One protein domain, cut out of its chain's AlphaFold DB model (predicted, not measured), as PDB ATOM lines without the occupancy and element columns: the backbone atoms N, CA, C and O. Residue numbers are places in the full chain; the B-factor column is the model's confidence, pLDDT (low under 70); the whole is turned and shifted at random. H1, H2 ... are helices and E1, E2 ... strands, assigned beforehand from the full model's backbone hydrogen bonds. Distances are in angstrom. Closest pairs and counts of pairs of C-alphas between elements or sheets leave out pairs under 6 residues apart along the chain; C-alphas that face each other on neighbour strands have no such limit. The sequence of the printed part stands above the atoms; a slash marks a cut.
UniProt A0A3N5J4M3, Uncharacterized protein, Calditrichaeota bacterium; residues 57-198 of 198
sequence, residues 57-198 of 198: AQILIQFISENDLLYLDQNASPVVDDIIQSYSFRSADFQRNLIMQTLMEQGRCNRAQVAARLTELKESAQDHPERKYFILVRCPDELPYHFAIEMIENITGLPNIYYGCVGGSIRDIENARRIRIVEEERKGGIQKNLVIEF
ATOM      1  N   ALA A  57     -20.403  12.002 -12.716       80.81
ATOM      2  CA  ALA A  57     -19.064  12.195 -12.162       80.81
ATOM      3  C   ALA A  57     -18.922  13.536 -11.446       80.81
ATOM      4  O   ALA A  57     -19.759  14.408 -11.604       80.81
ATOM      5  N   GLN A  58     -17.875  13.731 -10.651       84.25
ATOM      6  CA  GLN A  58     -17.540  15.079 -10.159       84.25
ATOM      7  C   GLN A  58     -16.569  15.763 -11.099       84.25
ATOM      8  O   GLN A  58     -16.667  16.963 -11.320       84.25
ATOM      9  N   ILE A  59     -15.671  14.961 -11.665       89.69
ATOM     10  CA  ILE A  59     -14.706  15.375 -12.663       89.69
ATOM     11  C   ILE A  59     -14.867  14.437 -13.856       89.69
ATOM     12  O   ILE A  59     -14.853  13.216 -13.697       89.69
ATOM     13  N   LEU A  60     -15.032  15.004 -15.042       91.25
ATOM     14  CA  LEU A  60     -14.994  14.297 -16.312       91.25
ATOM     15  C   LEU A  60     -13.708  14.669 -17.034       91.25
ATOM     16  O   LEU A  60     -13.425  15.851 -17.224       91.25
ATOM     17  N   ILE A  61     -12.986  13.654 -17.494       93.19
ATOM     18  CA  ILE A  61     -11.838  13.814 -18.376       93.19
ATOM     19  C   ILE A  61     -12.109  13.010 -19.640       93.19
ATOM     20  O   ILE A  61     -12.181  11.787 -19.586       93.19
ATOM     21  N   GLN A  62     -12.283  13.678 -20.773       92.81
ATOM     22  CA  GLN A  62     -12.511  13.041 -22.068       92.81
ATOM     23  C   GLN A  62     -11.309  13.287 -22.973       92.81
ATOM     24  O   GLN A  62     -10.983  14.430 -23.281       92.81
ATOM     25  N   PHE A  63     -10.680  12.217 -23.445       92.81
ATOM     26  CA  PHE A  63      -9.648  12.315 -24.470       92.81
ATOM     27  C   PHE A  63     -10.274  12.693 -25.818       92.81
ATOM     28  O   PHE A  63     -11.262  12.089 -26.242       92.81
ATOM     29  N   ILE A  64      -9.701  13.697 -26.484       91.94
ATOM     30  CA  ILE A  64     -10.051  14.102 -27.856       91.94
ATOM     31  C   ILE A  64      -8.950  13.631 -28.813       91.94
ATOM     32  O   ILE A  64      -9.230  13.107 -29.886       91.94
ATOM     33  N   SER A  65      -7.695  13.800 -28.400       90.69
ATOM     34  CA  SER A  65      -6.497  13.271 -29.056       90.69
ATOM     35  C   SER A  65      -5.453  12.901 -27.994       90.69
ATOM     36  O   SER A  65      -5.731  12.971 -26.798       90.69
ATOM     37  N   GLU A  66      -4.238  12.540 -28.407       88.06
ATOM     38  CA  GLU A  66      -3.134  12.211 -27.489       88.06
ATOM     39  C   GLU A  66      -2.790  13.358 -26.521       88.06
ATOM     40  O   GLU A  66      -2.436  13.122 -25.367       88.06
ATOM     41  N   ASN A  67      -2.918  14.607 -26.983       90.50
ATOM     42  CA  ASN A  67      -2.549  15.797 -26.215       90.50
ATOM     43  C   ASN A  67      -3.716  16.731 -25.897       90.50
ATOM     44  O   ASN A  67      -3.527  17.608 -25.059       90.50
ATOM     45  N   ASP A  68      -4.872  16.572 -26.545       93.88
ATOM     46  CA  ASP A  68      -6.058  17.413 -26.338       93.88
ATOM     47  C   ASP A  68      -7.117  16.644 -25.551       93.88
ATOM     48  O   ASP A  68      -7.511  15.533 -25.927       93.88
ATOM     49  N   LEU A  69      -7.572  17.239 -24.455       94.56
ATOM     50  CA  LEU A  69      -8.536  16.659 -23.539       94.56
ATOM     51  C   LEU A  69      -9.593  17.687 -23.165       94.56
ATOM     52  O   LEU A  69      -9.339  18.884 -23.079       94.56
ATOM     53  N   LEU A  70     -10.783  17.199 -22.865       93.50
ATOM     54  CA  LEU A  70     -11.831  17.969 -22.224       93.50
ATOM     55  C   LEU A  70     -11.835  17.638 -20.731       93.50
ATOM     56  O   LEU A  70     -12.038  16.485 -20.357       93.50
ATOM     57  N   TYR A  71     -11.651  18.653 -19.891       93.62
ATOM     58  CA  TYR A  71     -11.746  18.549 -18.441       93.62
ATOM     59  C   TYR A  71     -12.931  19.376 -17.943       93.62
ATOM     60  O   TYR A  71     -12.941  20.599 -18.093       93.62
ATOM     61  N   LEU A  72     -13.902  18.721 -17.308       90.31
ATOM     62  CA  LEU A  72     -15.062  19.368 -16.693       90.31
ATOM     63  C   LEU A  72     -15.158  18.973 -15.219       90.31
ATOM     64  O   LEU A  72     -15.110  17.792 -14.895       90.31
ATOM     65  N   ASP A  73     -15.332  19.950 -14.336       87.75
ATOM     66  CA  ASP A  73     -15.496  19.756 -12.892       87.75
ATOM     67  C   ASP A  73     -16.618  20.653 -12.332       87.75
ATOM     68  O   ASP A  73     -17.457  21.167 -13.079       87.75
ATOM     69  N   GLN A  74     -16.646  20.879 -11.011       78.25
ATOM     70  CA  GLN A  74     -17.626  21.769 -10.382       78.25
ATOM     71  C   GLN A  74     -17.625  23.216 -10.914       78.25
ATOM     72  O   GLN A  74     -18.638  23.907 -10.766       78.25
ATOM     73  N   ASN A  75     -16.539  23.678 -11.543       80.44
ATOM     74  CA  ASN A  75     -16.441  25.024 -12.111       80.44
ATOM     75  C   ASN A  75     -17.273  25.180 -13.391       80.44
ATOM     76  O   ASN A  75     -17.470  26.297 -13.855       80.44
ATOM     77  N   ALA A  76     -17.817  24.089 -13.938       80.25
ATOM     78  CA  ALA A  76     -18.794  24.147 -15.020       80.25
ATOM     79  C   ALA A  76     -20.174  24.660 -14.552       80.25
ATOM     80  O   ALA A  76     -20.948  25.145 -15.373       80.25
ATOM     81  N   SER A  77     -20.496  24.579 -13.251       76.81
ATOM     82  CA  SER A  77     -21.817  24.968 -12.711       76.81
ATOM     83  C   SER A  77     -22.182  26.421 -13.001       76.81
ATOM     84  O   SER A  77     -23.242  26.634 -13.583       76.81
ATOM     85  N   PRO A  78     -21.333  27.417 -12.672       81.31
ATOM     86  CA  PRO A  78     -21.686  28.817 -12.885       81.31
ATOM     87  C   PRO A  78     -21.907  29.130 -14.366       81.31
ATOM     88  O   PRO A  78     -22.820  29.866 -14.700       81.31
ATOM     89  N   VAL A  79     -21.140  28.501 -15.266       83.38
ATOM     90  CA  VAL A  79     -21.301  28.667 -16.721       83.38
ATOM     91  C   VAL A  79     -22.685  28.204 -17.178       83.38
ATOM     92  O   VAL A  79     -23.350  28.890 -17.955       83.38
ATOM     93  N   VAL A  80     -23.132  27.043 -16.693       81.25
ATOM     94  CA  VAL A  80     -24.460  26.501 -17.008       81.25
ATOM     95  C   VAL A  80     -25.556  27.415 -16.460       81.25
ATOM     96  O   VAL A  80     -26.474  27.778 -17.198       81.25
ATOM     97  N   ASP A  81     -25.443  27.813 -15.194       84.06
ATOM     98  CA  ASP A  81     -26.439  28.640 -14.511       84.06
ATOM     99  C   ASP A  81     -26.562  30.030 -15.166       84.06
ATOM    100  O   ASP A  81     -27.674  30.481 -15.458       84.06
ATOM    101  N   ASP A  82     -25.433  30.663 -15.494       87.69
ATOM    102  CA  ASP A  82     -25.376  31.974 -16.149       87.69
ATOM    103  C   ASP A  82     -26.036  31.952 -17.530       87.69
ATOM    104  O   ASP A  82     -26.775  32.878 -17.880       87.69
ATOM    105  N   ILE A  83     -25.815  30.894 -18.320       86.06
ATOM    106  CA  ILE A  83     -26.440  30.758 -19.641       86.06
ATOM    107  C   ILE A  83     -27.952  30.549 -19.502       86.06
ATOM    108  O   ILE A  83     -28.723  31.204 -20.209       86.06
ATOM    109  N   ILE A  84     -28.398  29.684 -18.586       84.69
ATOM    110  CA  ILE A  84     -29.831  29.434 -18.360       84.69
ATOM    111  C   ILE A  84     -30.548  30.723 -17.938       84.69
ATOM    112  O   ILE A  84     -31.637  31.014 -18.439       84.69
ATOM    113  N   GLN A  85     -29.941  31.521 -17.058       88.12
ATOM    114  CA  GLN A  85     -30.530  32.776 -16.591       88.12
ATOM    115  C   GLN A  85     -30.514  33.854 -17.680       88.12
ATOM    116  O   GLN A  85     -31.560  34.427 -18.008       88.12
ATOM    117  N   SER A  86     -29.347  34.089 -18.288       91.38
ATOM    118  CA  SER A  86     -29.138  35.167 -19.265       91.38
ATOM    119  C   SER A  86     -29.900  34.938 -20.568       91.38
ATOM    120  O   SER A  86     -30.310  35.898 -21.216       91.38
ATOM    121  N   TYR A  87     -30.119  33.677 -20.950       89.81
ATOM    122  CA  TYR A  87     -30.813  33.301 -22.184       89.81
ATOM    123  C   TYR A  87     -32.163  32.633 -21.921       89.81
ATOM    124  O   TYR A  87     -32.679  31.948 -22.805       89.81
ATOM    125  N   SER A  88     -32.772  32.860 -20.755       87.06
ATOM    126  CA  SER A  88     -34.074  32.294 -20.349       87.06
ATOM    127  C   SER A  88     -35.211  32.510 -21.363       87.06
ATOM    128  O   SER A  88     -36.136  31.706 -21.438       87.06
ATOM    129  N   PHE A  89     -35.125  33.556 -22.191       89.44
ATOM    130  CA  PHE A  89     -36.079  33.877 -23.261       89.44
ATOM    131  C   PHE A  89     -35.871  33.086 -24.570       89.44
ATOM    132  O   PHE A  89     -36.680  33.192 -25.493       89.44
ATOM    133  N   ARG A  90     -34.766  32.343 -24.704       92.94
ATOM    134  CA  ARG A  90     -34.458  31.494 -25.866       92.94
ATOM    135  C   ARG A  90     -34.999  30.076 -25.664       92.94
ATOM    136  O   ARG A  90     -35.337  29.676 -24.557       92.94
ATOM    137  N   SER A  91     -35.070  29.305 -26.750       89.12
ATOM    138  CA  SER A  91     -35.465  27.896 -26.678       89.12
ATOM    139  C   SER A  91     -34.457  27.068 -25.873       89.12
ATOM    140  O   SER A  91     -33.260  27.361 -25.859       89.12
ATOM    141  N   ALA A  92     -34.941  25.989 -25.254       85.31
ATOM    142  CA  ALA A  92     -34.099  25.050 -24.514       85.31
ATOM    143  C   ALA A  92     -32.978  24.458 -25.390       85.31
ATOM    144  O   ALA A  92     -31.849  24.320 -24.930       85.31
ATOM    145  N   ASP A  93     -33.252  24.188 -26.671       86.69
ATOM    146  CA  ASP A  93     -32.245  23.677 -27.609       86.69
ATOM    147  C   ASP A  93     -31.122  24.686 -27.866       86.69
ATOM    148  O   ASP A  93     -29.953  24.310 -27.947       86.69
ATOM    149  N   PHE A  94     -31.458  25.979 -27.956       89.62
ATOM    150  CA  PHE A  94     -30.461  27.036 -28.105       89.62
ATOM    151  C   PHE A  94     -29.569  27.121 -26.866       89.62
ATOM    152  O   PHE A  94     -28.347  27.136 -26.996       89.62
ATOM    153  N   GLN A  95     -30.170  27.128 -25.671       85.75
ATOM    154  CA  GLN A  95     -29.430  27.145 -24.406       85.75
ATOM    155  C   GLN A  95     -28.523  25.920 -24.281       85.75
ATOM    156  O   GLN A  95     -27.347  26.071 -23.968       85.75
ATOM    157  N   ARG A  96     -29.033  24.721 -24.594       85.81
ATOM    158  CA  ARG A  96     -28.255  23.476 -24.595       85.81
ATOM    159  C   ARG A  96     -27.043  23.584 -25.516       85.81
ATOM    160  O   ARG A  96     -25.934  23.283 -25.093       85.81
ATOM    161  N   ASN A  97     -27.246  24.021 -26.759       87.94
ATOM    162  CA  ASN A  97     -26.158  24.141 -27.730       87.94
ATOM    163  C   ASN A  97     -25.110  25.165 -27.279       87.94
ATOM    164  O   ASN A  97     -23.919  24.909 -27.422       87.94
ATOM    165  N   LEU A  98     -25.545  26.288 -26.699       88.81
ATOM    166  CA  LEU A  98     -24.642  27.313 -26.184       88.81
ATOM    167  C   LEU A  98     -23.844  26.806 -24.978       88.81
ATOM    168  O   LEU A  98     -22.628  26.947 -24.967       88.81
ATOM    169  N   ILE A  99     -24.498  26.146 -24.015       87.44
ATOM    170  CA  ILE A  99     -23.832  25.485 -22.882       87.44
ATOM    171  C   ILE A  99     -22.780  24.506 -23.395       87.44
ATOM    172  O   ILE A  99     -21.631  24.565 -22.969       87.44
ATOM    173  N   MET A 100     -23.153  23.634 -24.335       87.19
ATOM    174  CA  MET A 100     -22.225  22.663 -24.906       87.19
ATOM    175  C   MET A 100     -21.025  23.337 -25.552       87.19
ATOM    176  O   MET A 100     -19.893  22.967 -25.255       87.19
ATOM    177  N   GLN A 101     -21.260  24.341 -26.392       89.06
ATOM    178  CA  GLN A 101     -20.191  25.078 -27.045       89.06
ATOM    179  C   GLN A 101     -19.253  25.724 -26.017       89.06
ATOM    180  O   GLN A 101     -18.042  25.537 -26.092       89.06
ATOM    181  N   THR A 102     -19.799  26.425 -25.022       89.62
ATOM    182  CA  THR A 102     -18.998  27.115 -24.007       89.62
ATOM    183  C   THR A 102     -18.212  26.139 -23.130       89.62
ATOM    184  O   THR A 102     -17.030  26.368 -22.881       89.62
ATOM    185  N   LEU A 103     -18.816  25.023 -22.706       88.81
ATOM    186  CA  LEU A 103     -18.119  23.991 -21.931       88.81
ATOM    187  C   LEU A 103     -17.007  23.319 -22.744       88.81
ATOM    188  O   LEU A 103     -15.948  23.025 -22.196       88.81
ATOM    189  N   MET A 104     -17.216  23.106 -24.045       88.62
ATOM    190  CA  MET A 104     -16.193  22.552 -24.936       88.62
ATOM    191  C   MET A 104     -15.042  23.529 -25.169       88.62
ATOM    192  O   MET A 104     -13.886  23.116 -25.177       88.62
ATOM    193  N   GLU A 105     -15.333  24.816 -25.342       89.25
ATOM    194  CA  GLU A 105     -14.311  25.844 -25.548       89.25
ATOM    195  C   GLU A 105     -13.483  26.091 -24.278       89.25
ATOM    196  O   GLU A 105     -12.260  26.167 -24.351       89.25
ATOM    197  N   GLN A 106     -14.125  26.172 -23.108       89.12
ATOM    198  CA  GLN A 106     -13.448  26.466 -21.838       89.12
ATOM    199  C   GLN A 106     -12.825  25.231 -21.174       89.12
ATOM    200  O   GLN A 106     -11.843  25.347 -20.439       89.12
ATOM    201  N   GLY A 107     -13.404  24.050 -21.398       89.19
ATOM    202  CA  GLY A 107     -12.945  22.795 -20.807       89.19
ATOM    203  C   GLY A 107     -11.795  22.138 -21.569       89.19
ATOM    204  O   GLY A 107     -11.161  21.228 -21.031       89.19
ATOM    205  N   ARG A 108     -11.516  22.563 -22.808       93.12
ATOM    206  CA  ARG A 108     -10.386  22.045 -23.588       93.12
ATOM    207  C   ARG A 108      -9.063  22.443 -22.955       93.12
ATOM    208  O   ARG A 108      -8.809  23.607 -22.653       93.12
ATOM    209  N   CYS A 109      -8.214  21.453 -22.763       94.25
ATOM    210  CA  CYS A 109      -6.927  21.609 -22.127       94.25
ATOM    211  C   CYS A 109      -5.960  20.544 -22.628       94.25
ATOM    212  O   CYS A 109      -6.347  19.478 -23.107       94.25
ATOM    213  N   ASN A 110      -4.674  20.846 -22.510       94.12
ATOM    214  CA  ASN A 110      -3.647  19.887 -22.858       94.12
ATOM    215  C   ASN A 110      -3.340  18.931 -21.698       94.12
ATOM    216  O   ASN A 110      -3.683  19.166 -20.536       94.12
ATOM    217  N   ARG A 111      -2.615  17.859 -22.011       90.50
ATOM    218  CA  ARG A 111      -2.226  16.834 -21.037       90.50
ATOM    219  C   ARG A 111      -1.481  17.377 -19.812       90.50
ATOM    220  O   ARG A 111      -1.730  16.923 -18.697       90.50
ATOM    221  N   ALA A 112      -0.610  18.369 -19.997       91.25
ATOM    222  CA  ALA A 112       0.139  18.985 -18.901       91.25
ATOM    223  C   ALA A 112      -0.772  19.788 -17.956       91.25
ATOM    224  O   ALA A 112      -0.612  19.724 -16.740       91.25
ATOM    225  N   GLN A 113      -1.764  20.496 -18.501       93.94
ATOM    226  CA  GLN A 113      -2.767  21.217 -17.717       93.94
ATOM    227  C   GLN A 113      -3.645  20.258 -16.909       93.94
ATOM    228  O   GLN A 113      -3.914  20.526 -15.740       93.94
ATOM    229  N   VAL A 114      -4.053  19.125 -17.492       93.25
ATOM    230  CA  VAL A 114      -4.792  18.093 -16.745       93.25
ATOM    231  C   VAL A 114      -3.932  17.519 -15.622       93.25
ATOM    232  O   VAL A 114      -4.406  17.412 -14.496       93.25
ATOM    233  N   ALA A 115      -2.660  17.207 -15.884       91.31
ATOM    234  CA  ALA A 115      -1.746  16.702 -14.859       91.31
ATOM    235  C   ALA A 115      -1.566  17.688 -13.691       91.31
ATOM    236  O   ALA A 115      -1.586  17.271 -12.532       91.31
ATOM    237  N   ALA A 116      -1.457  18.990 -13.974       92.31
ATOM    238  CA  ALA A 116      -1.409  20.023 -12.940       92.31
ATOM    239  C   ALA A 116      -2.694  20.029 -12.091       92.31
ATOM    240  O   ALA A 116      -2.618  19.924 -10.870       92.31
ATOM    241  N   ARG A 117      -3.874  20.017 -12.729       92.38
ATOM    242  CA  ARG A 117      -5.172  19.966 -12.026       92.38
ATOM    243  C   ARG A 117      -5.343  18.704 -11.178       92.38
ATOM    244  O   ARG A 117      -5.875  18.765 -10.074       92.38
ATOM    245  N   LEU A 118      -4.885  17.553 -11.669       91.31
ATOM    246  CA  LEU A 118      -4.905  16.298 -10.911       91.31
ATOM    247  C   LEU A 118      -3.930  16.318  -9.727       91.31
ATOM    248  O   LEU A 118      -4.209  15.699  -8.701       91.31
ATOM    249  N   THR A 119      -2.813  17.037  -9.848       91.50
ATOM    250  CA  THR A 119      -1.856  17.236  -8.751       91.50
ATOM    251  C   THR A 119      -2.476  18.097  -7.650       91.50
ATOM    252  O   THR A 119      -2.492  17.680  -6.496       91.50
ATOM    253  N   GLU A 120      -3.101  19.221  -8.008       91.12
ATOM    254  CA  GLU A 120      -3.851  20.072  -7.068       91.12
ATOM    255  C   GLU A 120      -4.995  19.302  -6.388       91.12
ATOM    256  O   GLU A 120      -5.210  19.403  -5.180       91.12
ATOM    257  N   LEU A 121      -5.715  18.470  -7.150       90.06
ATOM    258  CA  LEU A 121      -6.761  17.608  -6.604       90.06
ATOM    259  C   LEU A 121      -6.201  16.609  -5.586       90.06
ATOM    260  O   LEU A 121      -6.830  16.364  -4.559       90.06
ATOM    261  N   LYS A 122      -5.037  16.023  -5.870       89.69
ATOM    262  CA  LYS A 122      -4.362  15.078  -4.979       89.69
ATOM    263  C   LYS A 122      -3.948  15.737  -3.669       89.69
ATOM    264  O   LYS A 122      -4.202  15.156  -2.618       89.69
ATOM    265  N   GLU A 123      -3.369  16.931  -3.729       90.12
ATOM    266  CA  GLU A 123      -3.036  17.723  -2.540       90.12
ATOM    267  C   GLU A 123      -4.300  18.018  -1.719       90.12
ATOM    268  O   GLU A 123      -4.381  17.665  -0.544       90.12
ATOM    269  N   SER A 124      -5.358  18.517  -2.368       88.25
ATOM    270  CA  SER A 124      -6.636  18.792  -1.702       88.25
ATOM    271  C   SER A 124      -7.274  17.545  -1.078       88.25
ATOM    272  O   SER A 124      -7.845  17.610   0.011       88.25
ATOM    273  N   ALA A 125      -7.176  16.392  -1.742       87.12
ATOM    274  CA  ALA A 125      -7.696  15.129  -1.234       87.12
ATOM    275  C   ALA A 125      -6.899  14.604  -0.031       87.12
ATOM    276  O   ALA A 125      -7.481  13.946   0.832       87.12
ATOM    277  N   GLN A 126      -5.597  14.889   0.048       89.06
ATOM    278  CA  GLN A 126      -4.773  14.557   1.212       89.06
ATOM    279  C   GLN A 126      -5.100  15.451   2.411       89.06
ATOM    280  O   GLN A 126      -5.210  14.940   3.526       89.06
ATOM    281  N   ASP A 127      -5.319  16.746   2.174       89.12
ATOM    282  CA  ASP A 127      -5.708  17.708   3.212       89.12
ATOM    283  C   ASP A 127      -7.132  17.460   3.744       89.12
ATOM    284  O   ASP A 127      -7.443  17.780   4.894       89.12
ATOM    285  N   HIS A 128      -7.995  16.858   2.920       86.12
ATOM    286  CA  HIS A 128      -9.399  16.578   3.226       86.12
ATOM    287  C   HIS A 128      -9.763  15.095   3.019       86.12
ATOM    288  O   HIS A 128     -10.539  14.759   2.110       86.12
ATOM    289  N   PRO A 129      -9.246  14.174   3.856       84.31
ATOM    290  CA  PRO A 129      -9.451  12.731   3.699       84.31
ATOM    291  C   PRO A 129     -10.921  12.294   3.837       84.31
ATOM    292  O   PRO A 129     -11.304  11.216   3.382       84.31
ATOM    293  N   GLU A 130     -11.767  13.118   4.457       81.44
ATOM    294  CA  GLU A 130     -13.207  12.899   4.583       81.44
ATOM    295  C   GLU A 130     -13.971  13.112   3.269       81.44
ATOM    296  O   GLU A 130     -15.053  12.543   3.077       81.44
ATOM    297  N   ARG A 131     -13.424  13.918   2.350       81.44
ATOM    298  CA  ARG A 131     -14.058  14.231   1.067       81.44
ATOM    299  C   ARG A 131     -13.763  13.134   0.068       81.44
ATOM    300  O   ARG A 131     -12.611  12.795  -0.164       81.44
ATOM    301  N   LYS A 132     -14.815  12.600  -0.549       81.38
ATOM    302  CA  LYS A 132     -14.705  11.561  -1.577       81.38
ATOM    303  C   LYS A 132     -14.836  12.165  -2.961       81.38
ATOM    304  O   LYS A 132     -15.855  12.803  -3.236       81.38
ATOM    305  N   TYR A 133     -13.861  11.883  -3.813       83.25
ATOM    306  CA  TYR A 133     -13.798  12.343  -5.190       83.25
ATOM    307  C   TYR A 133     -14.104  11.208  -6.168       83.25
ATOM    308  O   TYR A 133     -13.671  10.081  -5.939       83.25
ATOM    309  N   PHE A 134     -14.840  11.477  -7.248       86.12
ATOM    310  CA  PHE A 134     -15.028  10.518  -8.343       86.12
ATOM    311  C   PHE A 134     -14.735  11.139  -9.710       86.12
ATOM    312  O   PHE A 134     -15.377  12.118 -10.108       86.12
ATOM    313  N   ILE A 135     -13.804  10.516 -10.430       87.81
ATOM    314  CA  ILE A 135     -13.310  10.950 -11.737       87.81
ATOM    315  C   ILE A 135     -13.754   9.947 -12.803       87.81
ATOM    316  O   ILE A 135     -13.439   8.762 -12.724       87.81
ATOM    317  N   LEU A 136     -14.467  10.414 -13.823       87.75
ATOM    318  CA  LEU A 136     -14.797   9.612 -14.994       87.75
ATOM    319  C   LEU A 136     -13.827   9.949 -16.123       87.75
ATOM    320  O   LEU A 136     -13.856  11.054 -16.660       87.75
ATOM    321  N   VAL A 137     -12.990   8.985 -16.489       89.12
ATOM    322  CA  VAL A 137     -12.059   9.083 -17.611       89.12
ATOM    323  C   VAL A 137     -12.678   8.385 -18.818       89.12
ATOM    324  O   VAL A 137     -13.021   7.203 -18.758       89.12
ATOM    325  N   ARG A 138     -12.838   9.116 -19.919       88.44
ATOM    326  CA  ARG A 138     -13.379   8.607 -21.176       88.44
ATOM    327  C   ARG A 138     -12.310   8.609 -22.253       88.44
ATOM    328  O   ARG A 138     -11.729   9.655 -22.539       88.44
ATOM    329  N   CYS A 139     -12.069   7.445 -22.842       87.62
ATOM    330  CA  CYS A 139     -11.106   7.262 -23.921       87.62
ATOM    331  C   CYS A 139     -11.851   6.789 -25.177       87.62
ATOM    332  O   CYS A 139     -12.625   5.837 -25.075       87.62
ATOM    333  N   PRO A 140     -11.666   7.435 -26.338       88.06
ATOM    334  CA  PRO A 140     -12.213   6.939 -27.592       88.06
ATOM    335  C   PRO A 140     -11.483   5.660 -28.014       88.06
ATOM    336  O   PRO A 140     -10.303   5.485 -27.699       88.06
ATOM    337  N   ASP A 141     -12.186   4.779 -28.726       83.50
ATOM    338  CA  ASP A 141     -11.677   3.454 -29.108       83.50
ATOM    339  C   ASP A 141     -10.472   3.547 -30.058       83.50
ATOM    340  O   ASP A 141      -9.650   2.633 -30.127       83.50
ATOM    341  N   GLU A 142     -10.341   4.662 -30.786       86.00
ATOM    342  CA  GLU A 142      -9.221   4.911 -31.688       86.00
ATOM    343  C   GLU A 142      -7.930   5.317 -30.961       86.00
ATOM    344  O   GLU A 142      -6.851   5.241 -31.555       86.00
ATOM    345  N   LEU A 143      -8.012   5.759 -29.697       86.25
ATOM    346  CA  LEU A 143      -6.834   6.141 -28.922       86.25
ATOM    347  C   LEU A 143      -6.300   4.961 -28.098       86.25
ATOM    348  O   LEU A 143      -7.060   4.280 -27.408       86.25
ATOM    349  N   PRO A 144      -4.972   4.747 -28.095       85.25
ATOM    350  CA  PRO A 144      -4.348   3.755 -27.237       85.25
ATOM    351  C   PRO A 144      -4.692   3.954 -25.754       85.25
ATOM    352  O   PRO A 144      -4.405   4.992 -25.158       85.25
ATOM    353  N   TYR A 145      -5.226   2.908 -25.126       80.75
ATOM    354  CA  TYR A 145      -5.691   2.962 -23.736       80.75
ATOM    355  C   TYR A 145      -4.582   3.276 -22.709       80.75
ATOM    356  O   TYR A 145      -4.871   3.768 -21.618       80.75
ATOM    357  N   HIS A 146      -3.303   3.071 -23.058       83.12
ATOM    358  CA  HIS A 146      -2.172   3.410 -22.183       83.12
ATOM    359  C   HIS A 146      -2.148   4.897 -21.785       83.12
ATOM    360  O   HIS A 146      -1.742   5.217 -20.671       83.12
ATOM    361  N   PHE A 147      -2.664   5.800 -22.629       84.56
ATOM    362  CA  PHE A 147      -2.776   7.219 -22.286       84.56
ATOM    363  C   PHE A 147      -3.702   7.466 -21.088       84.56
ATOM    364  O   PHE A 147      -3.405   8.306 -20.232       84.56
ATOM    365  N   ALA A 148      -4.807   6.718 -21.009       83.31
ATOM    366  CA  ALA A 148      -5.716   6.761 -19.872       83.31
ATOM    367  C   ALA A 148      -5.069   6.134 -18.627       83.31
ATOM    368  O   ALA A 148      -5.189   6.703 -17.544       83.31
ATOM    369  N   ILE A 149      -4.331   5.027 -18.778       83.19
ATOM    370  CA  ILE A 149      -3.600   4.376 -17.674       83.19
ATOM    371  C   ILE A 149      -2.597   5.337 -17.036       83.19
ATOM    372  O   ILE A 149      -2.675   5.573 -15.835       83.19
ATOM    373  N   GLU A 150      -1.730   5.966 -17.829       83.88
ATOM    374  CA  GLU A 150      -0.743   6.939 -17.335       83.88
ATOM    375  C   GLU A 150      -1.405   8.097 -16.563       83.88
ATOM    376  O   GLU A 150      -0.856   8.627 -15.599       83.88
ATOM    377  N   MET A 151      -2.615   8.506 -16.959       85.19
ATOM    378  CA  MET A 151      -3.374   9.518 -16.223       85.19
ATOM    379  C   MET A 151      -3.887   8.994 -14.879       85.19
ATOM    380  O   MET A 151      -3.805   9.695 -13.872       85.19
ATOM    381  N   ILE A 152      -4.411   7.771 -14.864       84.06
ATOM    382  CA  ILE A 152      -4.940   7.115 -13.668       84.06
ATOM    383  C   ILE A 152      -3.825   6.850 -12.657       84.06
ATOM    384  O   ILE A 152      -4.025   7.037 -11.457       84.06
ATOM    385  N   GLU A 153      -2.633   6.470 -13.110       84.56
ATOM    386  CA  GLU A 153      -1.477   6.253 -12.237       84.56
ATOM    387  C   GLU A 153      -1.165   7.485 -11.374       84.56
ATOM    388  O   GLU A 153      -0.854   7.336 -10.191       84.56
ATOM    389  N   ASN A 154      -1.369   8.703 -11.894       79.44
ATOM    390  CA  ASN A 154      -1.142   9.945 -11.138       79.44
ATOM    391  C   ASN A 154      -2.089  10.129  -9.937       79.44
ATOM    392  O   ASN A 154      -1.714  10.749  -8.937       79.44
ATOM    393  N   ILE A 155      -3.305   9.584 -10.021       80.44
ATOM    394  CA  ILE A 155      -4.354   9.697  -8.991       80.44
ATOM    395  C   ILE A 155      -4.515   8.421  -8.156       80.44
ATOM    396  O   ILE A 155      -5.260   8.407  -7.174       80.44
ATOM    397  N   THR A 156      -3.824   7.344  -8.528       80.00
ATOM    398  CA  THR A 156      -3.917   6.054  -7.843       80.00
ATOM    399  C   THR A 156      -3.219   6.112  -6.480       80.00
ATOM    400  O   THR A 156      -2.222   6.805  -6.287       80.00
ATOM    401  N   GLY A 157      -3.754   5.369  -5.506       74.81
ATOM    402  CA  GLY A 157      -3.181   5.249  -4.160       74.81
ATOM    403  C   GLY A 157      -3.770   6.197  -3.112       74.81
ATOM    404  O   GLY A 157      -3.397   6.104  -1.944       74.81
ATOM    405  N   LEU A 158      -4.714   7.067  -3.483       79.38
ATOM    406  CA  LEU A 158      -5.442   7.916  -2.536       79.38
ATOM    407  C   LEU A 158      -6.756   7.238  -2.118       79.38
ATOM    408  O   LEU A 158      -7.563   6.897  -2.982       79.38
ATOM    409  N   PRO A 159      -7.017   7.048  -0.812       78.94
ATOM    410  CA  PRO A 159      -8.163   6.264  -0.335       78.94
ATOM    411  C   PRO A 159      -9.522   6.925  -0.605       78.94
ATOM    412  O   PRO A 159     -10.564   6.272  -0.519       78.94
ATOM    413  N   ASN A 160      -9.513   8.222  -0.903       81.31
ATOM    414  CA  ASN A 160     -10.687   9.055  -1.093       81.31
ATOM    415  C   ASN A 160     -10.841   9.583  -2.528       81.31
ATOM    416  O   ASN A 160     -11.806  10.301  -2.785       81.31
ATOM    417  N   ILE A 161      -9.960   9.203  -3.460       85.19
ATOM    418  CA  ILE A 161     -10.158   9.433  -4.896       85.19
ATOM    419  C   ILE A 161     -10.525   8.113  -5.561       85.19
ATOM    420  O   ILE A 161      -9.794   7.129  -5.513       85.19
ATOM    421  N   TYR A 162     -11.674   8.120  -6.213       84.88
ATOM    422  CA  TYR A 162     -12.182   7.014  -6.995       84.88
ATOM    423  C   TYR A 162     -12.209   7.400  -8.468       84.88
ATOM    424  O   TYR A 162     -12.397   8.569  -8.811       84.88
ATOM    425  N   TYR A 163     -12.066   6.416  -9.347       84.38
ATOM    426  CA  TYR A 163     -12.141   6.650 -10.779       84.38
ATOM    427  C   TYR A 163     -12.912   5.544 -11.495       84.38
ATOM    428  O   TYR A 163     -13.040   4.419 -11.006       84.38
ATOM    429  N   GLY A 164     -13.445   5.891 -12.661       81.75
ATOM    430  CA  GLY A 164     -14.025   4.968 -13.620       81.75
ATOM    431  C   GLY A 164     -13.494   5.263 -15.008       81.75
ATOM    432  O   GLY A 164     -13.338   6.427 -15.374       81.75
ATOM    433  N   CYS A 165     -13.230   4.213 -15.771       81.56
ATOM    434  CA  CYS A 165     -12.712   4.325 -17.126       81.56
ATOM    435  C   CYS A 165     -13.703   3.677 -18.071       81.56
ATOM    436  O   CYS A 165     -14.097   2.530 -17.861       81.56
ATOM    437  N   VAL A 166     -14.143   4.430 -19.071       81.88
ATOM    438  CA  VAL A 166     -15.144   3.964 -20.029       81.88
ATOM    439  C   VAL A 166     -14.765   4.389 -21.440       81.88
ATOM    440  O   VAL A 166     -14.128   5.423 -21.640       81.88
ATOM    441  N   GLY A 167     -15.193   3.598 -22.421       81.75
ATOM    442  CA  GLY A 167     -15.140   4.000 -23.821       81.75
ATOM    443  C   GLY A 167     -16.022   5.224 -24.078       81.75
ATOM    444  O   GLY A 167     -17.027   5.465 -23.389       81.75
ATOM    445  N   GLY A 168     -15.649   6.031 -25.063       80.69
ATOM    446  CA  GLY A 168     -16.478   7.159 -25.457       80.69
ATOM    447  C   GLY A 168     -15.781   8.200 -26.296       80.69
ATOM    448  O   GLY A 168     -14.618   8.524 -26.065       80.69
ATOM    449  N   SER A 169     -16.534   8.776 -27.223       87.00
ATOM    450  CA  SER A 169     -16.064   9.862 -28.070       87.00
ATOM    451  C   SER A 169     -16.547  11.216 -27.555       87.00
ATOM    452  O   SER A 169     -17.567  11.326 -26.867       87.00
ATOM    453  N   ILE A 170     -15.861  12.281 -27.971       88.50
ATOM    454  CA  ILE A 170     -16.331  13.652 -27.743       88.50
ATOM    455  C   ILE A 170     -17.731  13.879 -28.336       88.50
ATOM    456  O   ILE A 170     -18.535  14.603 -27.752       88.50
ATOM    457  N   ARG A 171     -18.067  13.181 -29.433       87.06
ATOM    458  CA  ARG A 171     -19.378  13.276 -30.085       87.06
ATOM    459  C   ARG A 171     -20.499  12.773 -29.191       87.06
ATOM    460  O   ARG A 171     -21.613  13.270 -29.299       87.06
ATOM    461  N   ASP A 172     -20.233  11.818 -28.304       84.12
ATOM    462  CA  ASP A 172     -21.244  11.342 -27.356       84.12
ATOM    463  C   ASP A 172     -21.647  12.482 -26.416       84.12
ATOM    464  O   ASP A 172     -22.817  12.650 -26.092       84.12
ATOM    465  N   ILE A 173     -20.673  13.298 -26.005       84.81
ATOM    466  CA  ILE A 173     -20.897  14.446 -25.127       84.81
ATOM    467  C   ILE A 173     -21.591  15.575 -25.898       84.81
ATOM    468  O   ILE A 173     -22.550  16.151 -25.397       84.81
ATOM    469  N   GLU A 174     -21.160  15.870 -27.127       85.12
ATOM    470  CA  GLU A 174     -21.806  16.872 -27.994       85.12
ATOM    471  C   GLU A 174     -23.273  16.533 -28.294       85.12
ATOM    472  O   GLU A 174     -24.122  17.423 -28.373       85.12
ATOM    473  N   ASN A 175     -23.583  15.243 -28.430       83.50
ATOM    474  CA  ASN A 175     -24.934  14.753 -28.684       83.50
ATOM    475  C   ASN A 175     -25.736  14.470 -27.409       83.50
ATOM    476  O   ASN A 175     -26.879  14.022 -27.515       83.50
ATOM    477  N   ALA A 176     -25.187  14.760 -26.226       79.62
ATOM    478  CA  ALA A 176     -25.890  14.547 -24.974       79.62
ATOM    479  C   ALA A 176     -27.230  15.299 -24.967       79.62
ATOM    480  O   ALA A 176     -27.358  16.459 -25.388       79.62
ATOM    481  N   ARG A 177     -28.261  14.625 -24.457       77.69
ATOM    482  CA  ARG A 177     -29.582  15.215 -24.234       77.69
ATOM    483  C   ARG A 177     -29.475  16.372 -23.258       77.69
ATOM    484  O   ARG A 177     -30.077  17.420 -23.492       77.69
ATOM    485  N   ARG A 178     -28.726  16.180 -22.165       73.19
ATOM    486  CA  ARG A 178     -28.537  17.181 -21.109       73.19
ATOM    487  C   ARG A 178     -27.174  17.052 -20.446       73.19
ATOM    488  O   ARG A 178     -26.734  15.947 -20.140       73.19
ATOM    489  N   ILE A 179     -26.573  18.199 -20.143       74.56
ATOM    490  CA  ILE A 179     -25.455  18.321 -19.209       74.56
ATOM    491  C   ILE A 179     -25.886  19.274 -18.102       74.56
ATOM    492  O   ILE A 179     -26.326  20.389 -18.380       74.56
ATOM    493  N   ARG A 180     -25.803  18.822 -16.853       75.44
ATOM    494  CA  ARG A 180     -26.170  19.623 -15.681       75.44
ATOM    495  C   ARG A 180     -25.278  19.307 -14.494       75.44
ATOM    496  O   ARG A 180     -24.751  18.203 -14.383       75.44
ATOM    497  N   ILE A 181     -25.160  20.267 -13.587       78.50
ATOM    498  CA  ILE A 181     -24.561  20.049 -12.275       78.50
ATOM    499  C   ILE A 181     -25.692  19.805 -11.274       78.50
ATOM    500  O   ILE A 181     -26.661  20.557 -11.222       78.50
ATOM    501  N   VAL A 182     -25.585  18.728 -10.503       78.75
ATOM    502  CA  VAL A 182     -26.526  18.380  -9.437       78.75
ATOM    503  C   VAL A 182     -25.803  18.448  -8.103       78.75
ATOM    504  O   VAL A 182     -24.805  17.756  -7.883       78.75
ATOM    505  N   GLU A 183     -26.328  19.277  -7.211       81.31
ATOM    506  CA  GLU A 183     -25.928  19.329  -5.812       81.31
ATOM    507  C   GLU A 183     -26.579  18.174  -5.051       81.31
ATOM    508  O   GLU A 183     -27.798  18.022  -5.041       81.31
ATOM    509  N   GLU A 184     -25.762  17.339  -4.416       74.12
ATOM    510  CA  GLU A 184     -26.237  16.300  -3.513       74.12
ATOM    511  C   GLU A 184     -25.655  16.476  -2.123       74.12
ATOM    512  O   GLU A 184     -24.445  16.615  -1.943       74.12
ATOM    513  N   GLU A 185     -26.524  16.382  -1.125       69.50
ATOM    514  CA  GLU A 185     -26.120  16.366   0.269       69.50
ATOM    515  C   GLU A 185     -25.567  14.979   0.630       69.50
ATOM    516  O   GLU A 185     -26.244  13.949   0.525       69.50
ATOM    517  N   ARG A 186     -24.298  14.932   1.037       65.75
ATOM    518  CA  ARG A 186     -23.651  13.731   1.578       65.75
ATOM    519  C   ARG A 186     -23.130  14.022   2.979       65.75
ATOM    520  O   ARG A 186     -22.954  15.171   3.366       65.75
ATOM    521  N   LYS A 187     -22.869  12.964   3.758       54.84
ATOM    522  CA  LYS A 187     -22.238  13.076   5.086       54.84
ATOM    523  C   LYS A 187     -20.899  13.817   4.943       54.84
ATOM    524  O   LYS A 187     -19.926  13.199   4.525       54.84
ATOM    525  N   GLY A 188     -20.883  15.119   5.239       59.53
ATOM    526  CA  GLY A 188     -19.728  16.002   5.036       59.53
ATOM    527  C   GLY A 188     -20.000  17.286   4.238       59.53
ATOM    528  O   GLY A 188     -19.116  18.135   4.195       59.53
ATOM    529  N   GLY A 189     -21.189  17.465   3.641       67.38
ATOM    530  CA  GLY A 189     -21.598  18.716   2.988       67.38
ATOM    531  C   GLY A 189     -22.347  18.536   1.664       67.38
ATOM    532  O   GLY A 189     -22.692  17.422   1.262       67.38
ATOM    533  N   ILE A 190     -22.591  19.661   0.985       74.44
ATOM    534  CA  ILE A 190     -23.161  19.701  -0.368       74.44
ATOM    535  C   ILE A 190     -22.056  19.385  -1.376       74.44
ATOM    536  O   ILE A 190     -20.995  20.009  -1.362       74.44
ATOM    537  N   GLN A 191     -22.310  18.430  -2.266       75.00
ATOM    538  CA  GLN A 191     -21.361  18.005  -3.285       75.00
ATOM    539  C   GLN A 191     -21.946  18.168  -4.688       75.00
ATOM    540  O   GLN A 191     -22.980  17.586  -5.017       75.00
ATOM    541  N   LYS A 192     -21.256  18.941  -5.530       77.44
ATOM    542  CA  LYS A 192     -21.612  19.164  -6.935       77.44
ATOM    543  C   LYS A 192     -21.154  17.987  -7.789       77.44
ATOM    544  O   LYS A 192     -19.992  17.601  -7.729       77.44
ATOM    545  N   ASN A 193     -22.061  17.414  -8.575       80.25
ATOM    546  CA  ASN A 193     -21.758  16.344  -9.523       80.25
ATOM    547  C   ASN A 193     -22.204  16.749 -10.926       80.25
ATOM    548  O   ASN A 193     -23.335  17.185 -11.112       80.25
ATOM    549  N   LEU A 194     -21.338  16.534 -11.904       79.38
ATOM    550  CA  LEU A 194     -21.665  16.542 -13.317       79.38
ATOM    551  C   LEU A 194     -22.519  15.329 -13.681       79.38
ATOM    552  O   LEU A 194     -22.187  14.182 -13.374       79.38
ATOM    553  N   VAL A 195     -23.633  15.606 -14.344       80.62
ATOM    554  CA  VAL A 195     -24.545  14.615 -14.902       80.62
ATOM    555  C   VAL A 195     -24.625  14.855 -16.400       80.62
ATOM    556  O   VAL A 195     -25.022  15.940 -16.833       80.62
ATOM    557  N   ILE A 196     -24.244  13.836 -17.168       74.19
ATOM    558  CA  ILE A 196     -24.340  13.813 -18.627       74.19
ATOM    559  C   ILE A 196     -25.332  12.726 -19.019       74.19
ATOM    560  O   ILE A 196     -25.074  11.537 -18.846       74.19
ATOM    561  N   GLU A 197     -26.474  13.152 -19.545       75.38
ATOM    562  CA  GLU A 197     -27.526  12.272 -20.047       75.38
ATOM    563  C   GLU A 197     -27.324  12.111 -21.561       75.38
ATOM    564  O   GLU A 197     -27.608  13.044 -22.315       75.38
ATOM    565  N   PHE A 198     -26.793  10.959 -21.986       69.50
ATOM    566  CA  PHE A 198     -26.583  10.601 -23.398       69.50
ATOM    567  C   PHE A 198     -27.903  10.302 -24.134       69.50
ATOM    568  O   PHE A 198     -28.845   9.744 -23.521       69.50
TER     569      PHE A 198
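Overview. This is residues 57 to 198 of the 198 residues of an uncharacterized protein of Calditrichaeota bacterium (UniProt A0A3N5J4M3). A strongly twisted sheet of five strands has two helices, H3 and H4, over one face, and beside it a second, thinner part is built of the helical hairpin H1 and H2 with the long strand hairpin E6 and E7. In that second part H1 and H2 both pack on E6, while E7 comes close to E1 and E2 of the large sheet near Leu 194. The printed part has 142 residues with five named helices and seven named strands, in the order E1 E2 H1 H2 E3 H3 E4 H4 E5 H5 E6 E7; the class is mixed, helices and strands. The large sheet runs E3 E2 E1 E4 E5 and is mixed, and the small sheet E6 E7 is antiparallel. The whole is compact, with a radius of gyration of the C-alphas of 15.4 A and spans of 47 by 40 by 22 A.

Along the chain. Strand E1, residues 59 to 63, begins with C-alpha 59 at (-14.706, 15.375, -12.663), and E2, residues 68 to 72, follows. Helix H1 holds residues 76 to 86, and H2, residues 92 to 107, is 21.6 A long. E3, residues 108 to 110, comes directly before H3, residues 111 to 127, which is 24.5 A long and ends with C-alpha 127 at (-5.708, 17.708, 3.212). E4, residues 133 to 139, is 19.6 A long, H4 holds residues 146 to 155, and E5, residues 161 to 167, is 20.3 A long. After H5, residues 170 to 174, come E6, residues 178 to 186, 23.5 A long, and E7, residues 189 to 197, 24.6 A long, ending with C-alpha 197 at (-27.526, 12.272, -20.047).

Arrangement. In the large sheet E3 and E5 are the edge strands. E1 and E4 are parallel, with N 61 and O 136 2.9 A apart, within hydrogen-bond range. E4 and E5 are parallel, with N 137 and O 164 at 2.8 A. The hairpin E1 and E2 is antiparallel, with N 62 and O 70 at 2.8 A, and E3 and E2 are antiparallel, with N 109 and O 69 at 2.8 A. E3, H3 and E4 form a split strand-helix-strand unit, a helix between two strands of one sheet that are not neighbours, with E2 and E1 between them in the sheet, and E4, H4 and E5 form a strand-helix-strand unit, a helix between two parallel neighbour strands; both crossovers are right-handed. H3 and H4 lie on the same face, giving two layers, helices on one face of a sheet. H3 is over E1 and E4 at a height over the sheet of 9.8 A, and H4 is over E4 at 9.3 A. H3, with residues 115 to 122 alone, touches H4 at a shallow tilt of 28 degrees, the same way; their closest C-alphas are those of Lys 122 and Ile 155, 6.7 A apart. H2 and H5 only graze this sheet, and H1 is not on it. The helical hairpin H1 and H2 touch, closest at the C-alphas of Val 80 and Ile 99, 6.0 A, and run opposite ways at a tilt of 37 degrees, only just steep. The closest C-alphas of H1 and E6 are those of Ser 77 and Ile 181, 5.6 A apart. The hairpin E6 and E7 is antiparallel, with N 182 and O 193 at 2.8 A. The closest C-alphas of E1 and E7 are those of Ile 59 and Leu 194, 7.1 A apart. In H1, H2, H3 and H5 every O i to N i+4 pair is within hydrogen-bond range; in H4 4 of 6 are.

Size, cuts and confidence. The two C-alphas farthest apart are those of Phe 89 and Gly 157, at 47.6 A. The printed part has no cut and no long link; E4 to H4 is short, and the other links are tight. It ends at Phe 198, the chain's last residue. The mean pLDDT of the printed part is 84.7; residues 185 to 189 and residue 198 are under 70.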